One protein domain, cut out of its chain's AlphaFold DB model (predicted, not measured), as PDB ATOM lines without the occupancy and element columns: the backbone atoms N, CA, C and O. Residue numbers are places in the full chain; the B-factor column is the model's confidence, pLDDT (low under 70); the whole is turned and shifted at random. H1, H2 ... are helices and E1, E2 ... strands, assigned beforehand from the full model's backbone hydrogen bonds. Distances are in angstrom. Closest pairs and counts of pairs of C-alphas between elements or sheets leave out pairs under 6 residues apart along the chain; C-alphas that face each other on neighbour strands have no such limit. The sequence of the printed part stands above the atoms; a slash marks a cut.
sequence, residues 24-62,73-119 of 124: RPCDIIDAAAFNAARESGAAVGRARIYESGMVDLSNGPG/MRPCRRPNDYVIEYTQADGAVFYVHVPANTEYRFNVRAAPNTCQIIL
ATOM      1  N   ARG A  24     -37.745  22.069  20.067       92.38
ATOM      2  CA  ARG A  24     -38.278  21.590  21.348       92.38
ATOM      3  C   ARG A  24     -37.189  20.825  22.111       92.38
ATOM      4  O   ARG A  24     -36.264  20.329  21.467       92.38
ATOM      5  N   PRO A  25     -37.267  20.692  23.444       92.62
ATOM      6  CA  PRO A  25     -36.387  19.784  24.180       92.62
ATOM      7  C   PRO A  25     -36.491  18.346  23.649       92.62
ATOM      8  O   PRO A  25     -37.565  17.933  23.196       92.62
ATOM      9  N   CYS A  26     -35.386  17.599  23.694       93.19
ATOM     10  CA  CYS A  26     -35.408  16.154  23.441       93.19
ATOM     11  C   CYS A  26     -36.270  15.439  24.490       93.19
ATOM     12  O   CYS A  26     -36.367  15.902  25.630       93.19
ATOM     13  N   ASP A  27     -36.886  14.325  24.101       96.00
ATOM     14  CA  ASP A  27     -37.816  13.601  24.966       96.00
ATOM     15  C   ASP A  27     -37.056  12.959  26.128       96.00
ATOM     16  O   ASP A  27     -36.050  12.280  25.914       96.00
ATOM     17  N   ILE A  28     -37.517  13.206  27.358       96.62
ATOM     18  CA  ILE A  28     -36.980  12.549  28.552       96.62
ATOM     19  C   ILE A  28     -37.571  11.146  28.609       96.62
ATOM     20  O   ILE A  28     -38.787  10.973  28.533       96.62
ATOM     21  N   ILE A  29     -36.700  10.159  28.757       98.12
ATOM     22  CA  ILE A  29     -37.058   8.747  28.856       98.12
ATOM     23  C   ILE A  29     -36.575   8.182  30.192       98.12
ATOM     24  O   ILE A  29     -35.725   8.771  30.864       98.12
ATOM     25  N   ASP A  30     -37.128   7.044  30.597       98.38
ATOM     26  CA  ASP A  30     -36.651   6.337  31.780       98.38
ATOM     27  C   ASP A  30     -35.392   5.497  31.484       98.38
ATOM     28  O   ASP A  30     -34.948   5.336  30.342       98.38
ATOM     29  N   ALA A  31     -34.801   4.947  32.548       97.94
ATOM     30  CA  ALA A  31     -33.603   4.119  32.452       97.94
ATOM     31  C   ALA A  31     -33.833   2.809  31.670       97.94
ATOM     32  O   ALA A  31     -32.892   2.272  31.080       97.94
ATOM     33  N   ALA A  32     -35.055   2.268  31.667       98.25
ATOM     34  CA  ALA A  32     -35.366   1.027  30.966       98.25
ATOM     35  C   ALA A  32     -35.387   1.260  29.448       98.25
ATOM     36  O   ALA A  32     -34.723   0.536  28.708       98.25
ATOM     37  N   ALA A  33     -36.055   2.322  28.998       98.12
ATOM     38  CA  ALA A  33     -36.061   2.764  27.609       98.12
ATOM     39  C   ALA A  33     -34.652   3.134  27.122       98.12
ATOM     40  O   ALA A  33     -34.275   2.781  26.003       98.12
ATOM     41  N   PHE A  34     -33.841   3.777  27.971       97.62
ATOM     42  CA  PHE A  34     -32.448   4.091  27.650       97.62
ATOM     43  C   PHE A  34     -31.637   2.820  27.375       97.62
ATOM     44  O   PHE A  34     -30.942   2.721  26.362       97.62
ATOM     45  N   ASN A  35     -31.743   1.827  28.264       97.19
ATOM     46  CA  ASN A  35     -31.026   0.564  28.117       97.19
ATOM     47  C   ASN A  35     -31.505  -0.238  26.907       97.19
ATOM     48  O   ASN A  35     -30.666  -0.744  26.165       97.19
ATOM     49  N   ALA A  36     -32.815  -0.283  26.662       97.44
ATOM     50  CA  ALA A  36     -33.377  -0.951  25.494       97.44
ATOM     51  C   ALA A  36     -32.857  -0.340  24.183       97.44
ATOM     52  O   ALA A  36     -32.398  -1.068  23.305       97.44
ATOM     53  N   ALA A  37     -32.846   0.993  24.072       95.12
ATOM     54  CA  ALA A  37     -32.317   1.685  22.898       95.12
ATOM     55  C   ALA A  37     -30.808   1.438  22.715       95.12
ATOM     56  O   ALA A  37     -30.335   1.178  21.608       95.12
ATOM     57  N   ARG A  38     -30.034   1.477  23.809       93.94
ATOM     58  CA  ARG A  38     -28.602   1.139  23.792       93.94
ATOM     59  C   ARG A  38     -28.372  -0.281  23.268       93.94
ATOM     60  O   ARG A  38     -27.499  -0.487  22.428       93.94
ATOM     61  N   GLU A  39     -29.143  -1.248  23.749       94.31
ATOM     62  CA  GLU A  39     -29.037  -2.658  23.354       94.31
ATOM     63  C   GLU A  39     -29.495  -2.904  21.914       94.31
ATOM     64  O   GLU A  39     -28.932  -3.759  21.235       94.31
ATOM     65  N   SER A  40     -30.429  -2.097  21.401       94.00
ATOM     66  CA  SER A  40     -30.828  -2.114  19.991       94.00
ATOM     67  C   SER A  40     -29.853  -1.385  19.055       94.00
ATOM     68  O   SER A  40     -30.127  -1.271  17.863       94.00
ATOM     69  N   GLY A  41     -28.721  -0.879  19.563       91.19
ATOM     70  CA  GLY A  41     -27.676  -0.243  18.757       91.19
ATOM     71  C   GLY A  41     -27.806   1.273  18.594       91.19
ATOM     72  O   GLY A  41     -27.225   1.838  17.659       91.19
ATOM     73  N   ALA A  42     -28.543   1.951  19.482       92.06
ATOM     74  CA  ALA A  42     -28.516   3.408  19.549       92.06
ATOM     75  C   ALA A  42     -27.092   3.910  19.833       92.06
ATOM     76  O   ALA A  42     -26.328   3.322  20.602       92.06
ATOM     77  N   ALA A  43     -26.745   5.049  19.238       90.19
ATOM     78  CA  ALA A  43     -25.573   5.797  19.657       90.19
ATOM     79  C   ALA A  43     -25.766   6.277  21.106       90.19
ATOM     80  O   ALA A  43     -26.871   6.652  21.501       90.19
ATOM     81  N   VAL A  44     -24.682   6.311  21.882       90.94
ATOM     82  CA  VAL A  44     -24.735   6.686  23.301       90.94
ATOM     83  C   VAL A  44     -23.877   7.917  23.564       90.94
ATOM     84  O   VAL A  44     -22.695   7.955  23.208       90.94
ATOM     85  N   GLY A  45     -24.480   8.916  24.200       90.62
ATOM     86  CA  GLY A  45     -23.814  10.076  24.781       90.62
ATOM     87  C   GLY A  45     -23.873  10.045  26.308       90.62
ATOM     88  O   GLY A  45     -24.801   9.494  26.898       90.62
ATOM     89  N   ARG A  46     -22.889  10.662  26.957       91.75
ATOM     90  CA  ARG A  46     -22.898  10.947  28.395       91.75
ATOM     91  C   ARG A  46     -22.554  12.408  28.611       91.75
ATOM     92  O   ARG A  46     -21.479  12.854  28.201       91.75
ATOM     93  N   ALA A  47     -23.472  13.127  29.238       90.75
ATOM     94  CA  ALA A  47     -23.358  14.536  29.544       90.75
ATOM     95  C   ALA A  47     -23.210  14.753  31.052       90.75
ATOM     96  O   ALA A  47     -23.938  14.158  31.846       90.75
ATOM     97  N   ARG A  48     -22.305  15.643  31.456       91.31
ATOM     98  CA  ARG A  48     -22.173  16.099  32.844       91.31
ATOM     99  C   ARG A  48     -22.380  17.602  32.912       91.31
ATOM    100  O   ARG A  48     -21.691  18.349  32.223       91.31
ATOM    101  N   ILE A  49     -23.307  18.027  33.762       89.06
ATOM    102  CA  ILE A  49     -23.587  19.432  34.051       89.06
ATOM    103  C   ILE A  49     -22.922  19.772  35.383       89.06
ATOM    104  O   ILE A  49     -23.202  19.148  36.404       89.06
ATOM    105  N   TYR A  50     -22.023  20.750  35.368       88.88
ATOM    106  CA  TYR A  50     -21.334  21.239  36.561       88.88
ATOM    107  C   TYR A  50     -22.068  22.450  37.153       88.88
ATOM    108  O   TYR A  50     -22.763  23.166  36.433       88.88
ATOM    109  N   GLU A  51     -21.864  22.735  38.444       86.88
ATOM    110  CA  GLU A  51     -22.449  23.912  39.121       86.88
ATOM    111  C   GLU A  51     -22.107  25.238  38.426       86.88
ATOM    112  O   GLU A  51     -22.891  26.182  38.449       86.88
ATOM    113  N   SER A  52     -20.957  25.299  37.748       84.81
ATOM    114  CA  SER A  52     -20.526  26.454  36.957       84.81
ATOM    115  C   SER A  52     -21.379  26.716  35.706       84.81
ATOM    116  O   SER A  52     -21.132  27.690  34.997       84.81
ATOM    117  N   GLY A  53     -22.332  25.837  35.383       78.69
ATOM    118  CA  GLY A  53     -23.074  25.846  34.121       78.69
ATOM    119  C   GLY A  53     -22.278  25.280  32.941       78.69
ATOM    120  O   GLY A  53     -22.776  25.258  31.817       78.69
ATOM    121  N   MET A  54     -21.048  24.807  33.175       82.94
ATOM    122  CA  MET A  54     -20.282  24.072  32.173       82.94
ATOM    123  C   MET A  54     -20.955  22.725  31.894       82.94
ATOM    124  O   MET A  54     -21.410  22.046  32.816       82.94
ATOM    125  N   VAL A  55     -20.982  22.328  30.622       82.69
ATOM    126  CA  VAL A  55     -21.505  21.031  30.189       82.69
ATOM    127  C   VAL A  55     -20.414  20.300  29.426       82.69
ATOM    128  O   VAL A  55     -19.945  20.785  28.397       82.69
ATOM    129  N   ASP A  56     -20.023  19.138  29.936       85.88
ATOM    130  CA  ASP A  56     -19.210  18.175  29.199       85.88
ATOM    131  C   ASP A  56     -20.149  17.187  28.507       85.88
ATOM    132  O   ASP A  56     -21.104  16.712  29.120       85.88
ATOM    133  N   LEU A  57     -19.901  16.901  27.232       85.31
ATOM    134  CA  LEU A  57     -20.621  15.895  26.465       85.31
ATOM    135  C   LEU A  57     -19.601  14.973  25.805       85.31
ATOM    136  O   LEU A  57     -18.970  15.314  24.801       85.31
ATOM    137  N   SER A  58     -19.521  13.763  26.337       84.06
ATOM    138  CA  SER A  58     -18.748  12.674  25.760       84.06
ATOM    139  C   SER A  58     -19.658  11.785  24.920       84.06
ATOM    140  O   SER A  58     -20.785  11.477  25.303       84.06
ATOM    141  N   ASN A  59     -19.176  11.359  23.759       80.38
ATOM    142  CA  ASN A  59     -19.885  10.409  22.915       80.38
ATOM    143  C   ASN A  59     -19.107   9.099  22.836       80.38
ATOM    144  O   ASN A  59     -17.876   9.108  22.855       80.38
ATOM    145  N   GLY A  60     -19.821   7.978  22.748       67.31
ATOM    146  CA  GLY A  60     -19.209   6.674  22.521       67.31
ATOM    147  C   GLY A  60     -18.438   6.595  21.192       67.31
ATOM    148  O   GLY A  60     -18.575   7.466  20.325       67.31
ATOM    149  N   PRO A  61     -17.622   5.545  20.998       59.66
ATOM    150  CA  PRO A  61     -16.918   5.319  19.739       59.66
ATOM    151  C   PRO A  61     -17.891   5.247  18.547       59.66
ATOM    152  O   PRO A  61     -19.002   4.740  18.667       59.66
ATOM    153  N   GLY A  62     -17.473   5.772  17.389       55.16
ATOM    154  CA  GLY A  62     -18.279   5.784  16.156       55.16
ATOM    155  C   GLY A  62     -19.296   6.927  16.046       55.16
ATOM    156  O   GLY A  62     -20.010   7.030  15.049       55.16
ATOM    157  N   MET A  73     -24.459  25.925  16.768       56.22
ATOM    158  CA  MET A  73     -25.776  25.294  16.691       56.22
ATOM    159  C   MET A  73     -26.058  24.525  15.382       56.22
ATOM    160  O   MET A  73     -27.155  24.631  14.836       56.22
ATOM    161  N   ARG A  74     -25.083  23.808  14.808       70.38
ATOM    162  CA  ARG A  74     -25.310  23.031  13.589       70.38
ATOM    163  C   ARG A  74     -26.307  21.911  13.892       70.38
ATOM    164  O   ARG A  74     -26.109  21.179  14.864       70.38
ATOM    165  N   PRO A  75     -27.354  21.763  13.068       76.88
ATOM    166  CA  PRO A  75     -28.178  20.575  13.086       76.88
ATOM    167  C   PRO A  75     -27.345  19.319  12.872       76.88
ATOM    168  O   PRO A  75     -26.385  19.282  12.100       76.88
ATOM    169  N   CYS A  76     -27.762  18.280  13.567       80.81
ATOM    170  CA  CYS A  76     -27.193  16.954  13.571       80.81
ATOM    171  C   CYS A  76     -28.292  16.002  13.114       80.81
ATOM    172  O   CYS A  76     -29.440  16.165  13.514       80.81
ATOM    173  N   ARG A  77     -27.953  14.978  12.335       85.44
ATOM    174  CA  ARG A  77     -28.873  13.883  12.014       85.44
ATOM    175  C   ARG A  77     -28.088  12.588  11.987       85.44
ATOM    176  O   ARG A  77     -27.003  12.542  11.406       85.44
ATOM    177  N   ARG A  78     -28.614  11.556  12.640       81.44
ATOM    178  CA  ARG A  78     -28.000  10.223  12.688       81.44
ATOM    179  C   ARG A  78     -28.936   9.194  12.066       81.44
ATOM    180  O   ARG A  78     -30.141   9.351  12.216       81.44
ATOM    181  N   PRO A  79     -28.406   8.161  11.393       85.38
ATOM    182  CA  PRO A  79     -29.232   7.088  10.842       85.38
ATOM    183  C   PRO A  79     -29.830   6.181  11.925       85.38
ATOM    184  O   PRO A  79     -30.856   5.559  11.681       85.38
ATOM    185  N   ASN A  80     -29.214   6.140  13.109       88.62
ATOM    186  CA  ASN A  80     -29.674   5.367  14.258       88.62
ATOM    187  C   ASN A  80     -30.179   6.311  15.350       88.62
ATOM    188  O   ASN A  80     -29.807   7.491  15.377       88.62
ATOM    189  N   ASP A  81     -30.956   5.756  16.276       93.06
ATOM    190  CA  ASP A  81     -31.332   6.421  17.518       93.06
ATOM    191  C   ASP A  81     -30.101   6.911  18.279       93.06
ATOM    192  O   ASP A  81     -28.995   6.369  18.166       93.06
ATOM    193  N   TYR A  82     -30.303   7.949  19.077       92.06
ATOM    194  CA  TYR A  82     -29.277   8.493  19.942       92.06
ATOM    195  C   TYR A  82     -29.860   8.761  21.320       92.06
ATOM    196  O   TYR A  82     -30.854   9.470  21.461       92.06
ATOM    197  N   VAL A  83     -29.242   8.170  22.335       94.50
ATOM    198  CA  VAL A  83     -29.635   8.336  23.731       94.50
ATOM    199  C   VAL A  83     -28.510   8.976  24.522       94.50
ATOM    200  O   VAL A  83     -27.331   8.710  24.277       94.50
ATOM    201  N   ILE A  84     -28.870   9.838  25.468       93.75
ATOM    202  CA  ILE A  84     -27.901  10.559  26.296       93.75
ATOM    203  C   ILE A  84     -28.272  10.383  27.759       93.75
ATOM    204  O   ILE A  84     -29.404  10.661  28.149       93.75
ATOM    205  N   GLU A  85     -27.304   9.956  28.556       95.88
ATOM    206  CA  GLU A  85     -27.376  10.016  30.013       95.88
ATOM    207  C   GLU A  85     -26.831  11.368  30.482       95.88
ATOM    208  O   GLU A  85     -25.710  11.739  30.135       95.88
ATOM    209  N   TYR A  86     -27.613  12.104  31.263       94.94
ATOM    210  CA  TYR A  86     -27.220  13.367  31.874       94.94
ATOM    211  C   TYR A  86     -27.001  13.179  33.368       94.94
ATOM    212  O   TYR A  86     -27.906  12.741  34.067       94.94
ATOM    213  N   THR A  87     -25.835  13.579  33.870       95.50
ATOM    214  CA  THR A  87     -25.566  13.736  35.304       95.50
ATOM    215  C   THR A  87     -25.606  15.218  35.666       95.50
ATOM    216  O   THR A  87     -24.819  16.012  35.143       95.50
ATOM    217  N   GLN A  88     -26.526  15.593  36.550       92.62
ATOM    218  CA  GLN A  88     -26.655  16.940  37.099       92.62
ATOM    219  C   GLN A  88     -25.596  17.210  38.179       92.62
ATOM    220  O   GLN A  88     -24.907  16.301  38.646       92.62
ATOM    221  N   ALA A  89     -25.461  18.476  38.576       91.38
ATOM    222  CA  ALA A  89     -24.456  18.905  39.546       91.38
ATOM    223  C   ALA A  89     -24.641  18.265  40.935       91.38
ATOM    224  O   ALA A  89     -23.657  17.952  41.602       91.38
ATOM    225  N   ASP A  90     -25.889  18.006  41.326       92.69
ATOM    226  CA  ASP A  90     -26.282  17.306  42.557       92.69
ATOM    227  C   ASP A  90     -26.139  15.773  42.467       92.69
ATOM    228  O   ASP A  90     -26.415  15.059  43.431       92.69
ATOM    229  N   GLY A  91     -25.702  15.251  41.316       93.06
ATOM    230  CA  GLY A  91     -25.582  13.822  41.039       93.06
ATOM    231  C   GLY A  91     -26.864  13.164  40.523       93.06
ATOM    232  O   GLY A  91     -26.827  11.975  40.206       93.06
ATOM    233  N   ALA A  92     -27.976  13.893  40.393       95.19
ATOM    234  CA  ALA A  92     -29.197  13.347  39.817       95.19
ATOM    235  C   ALA A  92     -28.997  12.995  38.336       95.19
ATOM    236  O   ALA A  92     -28.329  13.717  37.591       95.19
ATOM    237  N   VAL A  93     -29.605  11.892  37.901       96.69
ATOM    238  CA  VAL A  93     -29.471  11.383  36.532       96.69
ATOM    239  C   VAL A  93     -30.808  11.439  35.807       96.69
ATOM    240  O   VAL A  93     -31.839  11.071  36.366       96.69
ATOM    241  N   PHE A  94     -30.786  11.879  34.551       96.94
ATOM    242  CA  PHE A  94     -31.915  11.742  33.633       96.94
ATOM    243  C   PHE A  94     -31.435  11.319  32.247       96.94
ATOM    244  O   PHE A  94     -30.264  11.480  31.902       96.94
ATOM    245  N   TYR A  95     -32.346  10.778  31.447       97.38
ATOM    246  CA  TYR A  95     -32.032  10.236  30.131       97.38
ATOM    247  C   TYR A  95     -32.870  10.932  29.076       97.38
ATOM    248  O   TYR A  95     -34.029  11.266  29.320       97.38
ATOM    249  N   VAL A  96     -32.301  11.137  27.895       96.56
ATOM    250  CA  VAL A  96     -33.048  11.668  26.751       96.56
ATOM    251  C   VAL A  96     -32.865  10.804  25.521       96.56
ATOM    252  O   VAL A  96     -31.852  10.116  25.373       96.56
ATOM    253  N   HIS A  97     -33.839  10.894  24.623       96.12
ATOM    254  CA  HIS A  97     -33.864  10.193  23.350       96.12
ATOM    255  C   HIS A  97     -33.992  11.159  22.178       96.12
ATOM    256  O   HIS A  97     -34.743  12.137  22.211       96.12
ATOM    257  N   VAL A  98     -33.246  10.851  21.125       93.69
ATOM    258  CA  VAL A  98     -33.378  11.427  19.794       93.69
ATOM    259  C   VAL A  98     -33.652  10.278  18.824       93.69
ATOM    260  O   VAL A  98     -32.772   9.428  18.642       93.69
ATOM    261  N   PRO A  99     -34.825  10.248  18.174       94.38
ATOM    262  CA  PRO A  99     -35.135   9.206  17.208       94.38
ATOM    263  C   PRO A  99     -34.216   9.262  15.983       94.38
ATOM    264  O   PRO A  99     -33.794  10.339  15.544       94.38
ATOM    265  N   ALA A 100     -33.964   8.104  15.380       91.19
ATOM    266  CA  ALA A 100     -33.264   7.968  14.114       91.19
ATOM    267  C   ALA A 100     -33.795   8.948  13.057       91.19
ATOM    268  O   ALA A 100     -34.993   9.189  12.925       91.19
ATOM    269  N   ASN A 101     -32.878   9.512  12.274       87.50
ATOM    270  CA  ASN A 101     -33.129  10.482  11.209       87.50
ATOM    271  C   ASN A 101     -33.802  11.795  11.654       87.50
ATOM    272  O   ASN A 101     -34.133  12.622  10.806       87.50
ATOM    273  N   THR A 102     -33.921  12.042  12.959       89.69
ATOM    274  CA  THR A 102     -34.384  13.329  13.490       89.69
ATOM    275  C   THR A 102     -33.255  14.352  13.445       89.69
ATOM    276  O   THR A 102     -32.113  14.050  13.803       89.69
ATOM    277  N   GLU A 103     -33.565  15.574  13.008       89.00
ATOM    278  CA  GLU A 103     -32.644  16.697  13.153       89.00
ATOM    279  C   GLU A 103     -32.665  17.222  14.588       89.00
ATOM    280  O   GLU A 103     -33.719  17.518  15.149       89.00
ATOM    281  N   TYR A 104     -31.490  17.347  15.192       88.00
ATOM    282  CA  TYR A 104     -31.327  17.829  16.559       88.00
ATOM    283  C   TYR A 104     -30.113  18.751  16.668       88.00
ATOM    284  O   TYR A 104     -29.222  18.735  15.823       88.00
ATOM    285  N   ARG A 105     -30.050  19.570  17.713       86.31
ATOM    286  CA  ARG A 105     -28.882  20.394  18.038       86.31
ATOM    287  C   ARG A 105     -28.627  20.394  19.536       86.31
ATOM    288  O   ARG A 105     -29.539  20.169  20.330       86.31
ATOM    289  N   PHE A 106     -27.399  20.733  19.909       84.00
ATOM    290  CA  PHE A 106     -27.049  21.007  21.294       84.00
ATOM    291  C   PHE A 106     -27.031  22.508  21.555       84.00
ATOM    292  O   PHE A 106     -26.298  23.256  20.909       84.00
ATOM    293  N   ASN A 107     -27.835  22.941  22.518       82.19
ATOM    294  CA  ASN A 107     -27.828  24.291  23.051       82.19
ATOM    295  C   ASN A 107     -27.377  24.230  24.510       82.19
ATOM    296  O   ASN A 107     -28.171  23.932  25.395       82.19
ATOM    297  N   VAL A 108     -26.108  24.547  24.770       77.44
ATOM    298  CA  VAL A 108     -25.529  24.534  26.128       77.44
ATOM    299  C   VAL A 108     -26.192  25.529  27.087       77.44
ATOM    300  O   VAL A 108     -26.023  25.414  28.292       77.44
ATOM    301  N   ARG A 109     -26.959  26.497  26.567       79.00
ATOM    302  CA  ARG A 109     -27.748  27.438  27.377       79.00
ATOM    303  C   ARG A 109     -29.133  26.899  27.741       79.00
ATOM    304  O   ARG A 109     -29.811  27.505  28.562       79.00
ATOM    305  N   ALA A 110     -29.578  25.807  27.116       78.25
ATOM    306  CA  ALA A 110     -30.816  25.135  27.483       78.25
ATOM    307  C   ALA A 110     -30.521  24.187  28.653       78.25
ATOM    308  O   ALA A 110     -29.941  23.122  28.468       78.25
ATOM    309  N   ALA A 111     -30.871  24.607  29.865       74.06
ATOM    310  CA  ALA A 111     -30.761  23.787  31.066       74.06
ATOM    311  C   ALA A 111     -32.145  23.253  31.485       74.06
ATOM    312  O   ALA A 111     -33.150  23.927  31.245       74.06
ATOM    313  N   PRO A 112     -32.222  22.067  32.117       75.38
ATOM    314  CA  PRO A 112     -31.134  21.097  32.292       75.38
ATOM    315  C   PRO A 112     -30.858  20.288  31.009       75.38
ATOM    316  O   PRO A 112     -29.786  19.715  30.847       75.38
ATOM    317  N   ASN A 113     -31.807  20.259  30.071       84.06
ATOM    318  CA  ASN A 113     -31.713  19.491  28.834       84.06
ATOM    319  C   ASN A 113     -31.090  20.325  27.704       84.06
ATOM    320  O   ASN A 113     -31.772  21.114  27.044       84.06
ATOM    321  N   THR A 114     -29.798  20.106  27.454       86.75
ATOM    322  CA  THR A 114     -29.075  20.787  26.369       86.75
ATOM    323  C   THR A 114     -29.414  20.244  24.981       86.75
ATOM    324  O   THR A 114     -29.054  20.866  23.980       86.75
ATOM    325  N   CYS A 115     -30.097  19.102  24.892       88.94
ATOM    326  CA  CYS A 115     -30.517  18.479  23.645       88.94
ATOM    327  C   CYS A 115     -31.840  19.085  23.165       88.94
ATOM    328  O   CYS A 115     -32.823  19.174  23.907       88.94
ATOM    329  N   GLN A 116     -31.883  19.479  21.893       90.56
ATOM    330  CA  GLN A 116     -33.082  20.023  21.268       90.56
ATOM    331  C   GLN A 116     -33.371  19.346  19.931       90.56
ATOM    332  O   GLN A 116     -32.504  19.312  19.060       90.56
ATOM    333  N   ILE A 117     -34.604  18.880  19.737       91.50
ATOM    334  CA  ILE A 117     -35.111  18.422  18.441       91.50
ATOM    335  C   ILE A 117     -35.518  19.643  17.621       91.50
ATOM    336  O   ILE A 117     -36.217  20.534  18.112       91.50
ATOM    337  N   ILE A 118     -35.075  19.679  16.369       89.12
ATOM    338  CA  ILE A 118     -35.453  20.713  15.418       89.12
ATOM    339  C   ILE A 118     -36.835  20.395  14.872       89.12
ATOM    340  O   ILE A 118     -37.098  19.297  14.389       89.12
ATOM    341  N   LEU A 119     -37.726  21.375  14.971       86.25
ATOM    342  CA  LEU A 119     -39.050  21.276  14.393       86.25
ATOM    343  C   LEU A 119     -38.914  21.528  12.894       86.25
ATOM    344  O   LEU A 119     -38.300  22.516  12.481       86.25
TER     345      LEU A 119
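What this domain is: This is residues 24 to 62 and 73 to 119 of the 124 residues of an uncharacterized protein of Caulobacteraceae bacterium OTSz_A_272 (UniProt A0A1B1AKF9). A strongly twisted sheet of five strands has the one helix, H1, packed on one face, while the small hairpin of E6 and E7 lies toward the opposite face near the end of E5. The sheet's order is E1, E5, E4, E2, E3, mixed. The printed part has 86 residues, running E1, H1, E2, E3, E4, E5, E6, E7, class mixed helices and strands; it is compact, with a radius of gyration of the C-alphas of 12.1 A and spans of 34 by 28 by 23 A.

How they stand to each other: Look first at E4, residues 82 to 87, and E2, residues 43 to 49: they are parallel, with N 47 and O 85 2.8 A apart. E5, residues 93 to 98, forms an antiparallel hairpin with E4; find N 86 and O 94 at 2.8 A. E3, residues 55 to 59, forms one with E2; N 46 and O 58 are 2.8 A apart. E1, residues 27 to 29, and E5 meet only at a point, C-alphas 28 and 96 facing each other at 4.4 A. H1, residues 31 to 39, is on the sheet at a height of 8.6 A, slantwise to the strands, at 43 degrees to E4 on the local plane; its closest C-alphas to E4 are Phe 34 and Val 83, 6.4 A. Every O i to N i+4 pair in H1 is within hydrogen-bond range. E6, residues 104 to 106, and E7, residues 115 to 118, are an antiparallel hairpin, N 105 and O 116 at 2.8 A; residues 24 to 25 pair antiparallel with 116 to 117 of E7.

Where its parts are: Find C-alpha 27 at (-37.816, 13.601, 24.966), where E1 begins. E2 spans 19.9 A, E5 17.2 A, E4 16.7 A, E3 13.0 A and H1 12.2 A. E7 ends at C-alpha 118, (-35.453, 20.713, 15.418).

The domain as a whole: The farthest C-alphas, Ser 40 and Ser 52, are 34.8 A apart. Residues 63 to 72 are not printed, and C-alphas 62 and 73 are 20.9 A apart across this cut. Of the links printed whole, none is long. Residues 60 to 62 and 73 have pLDDT under 70.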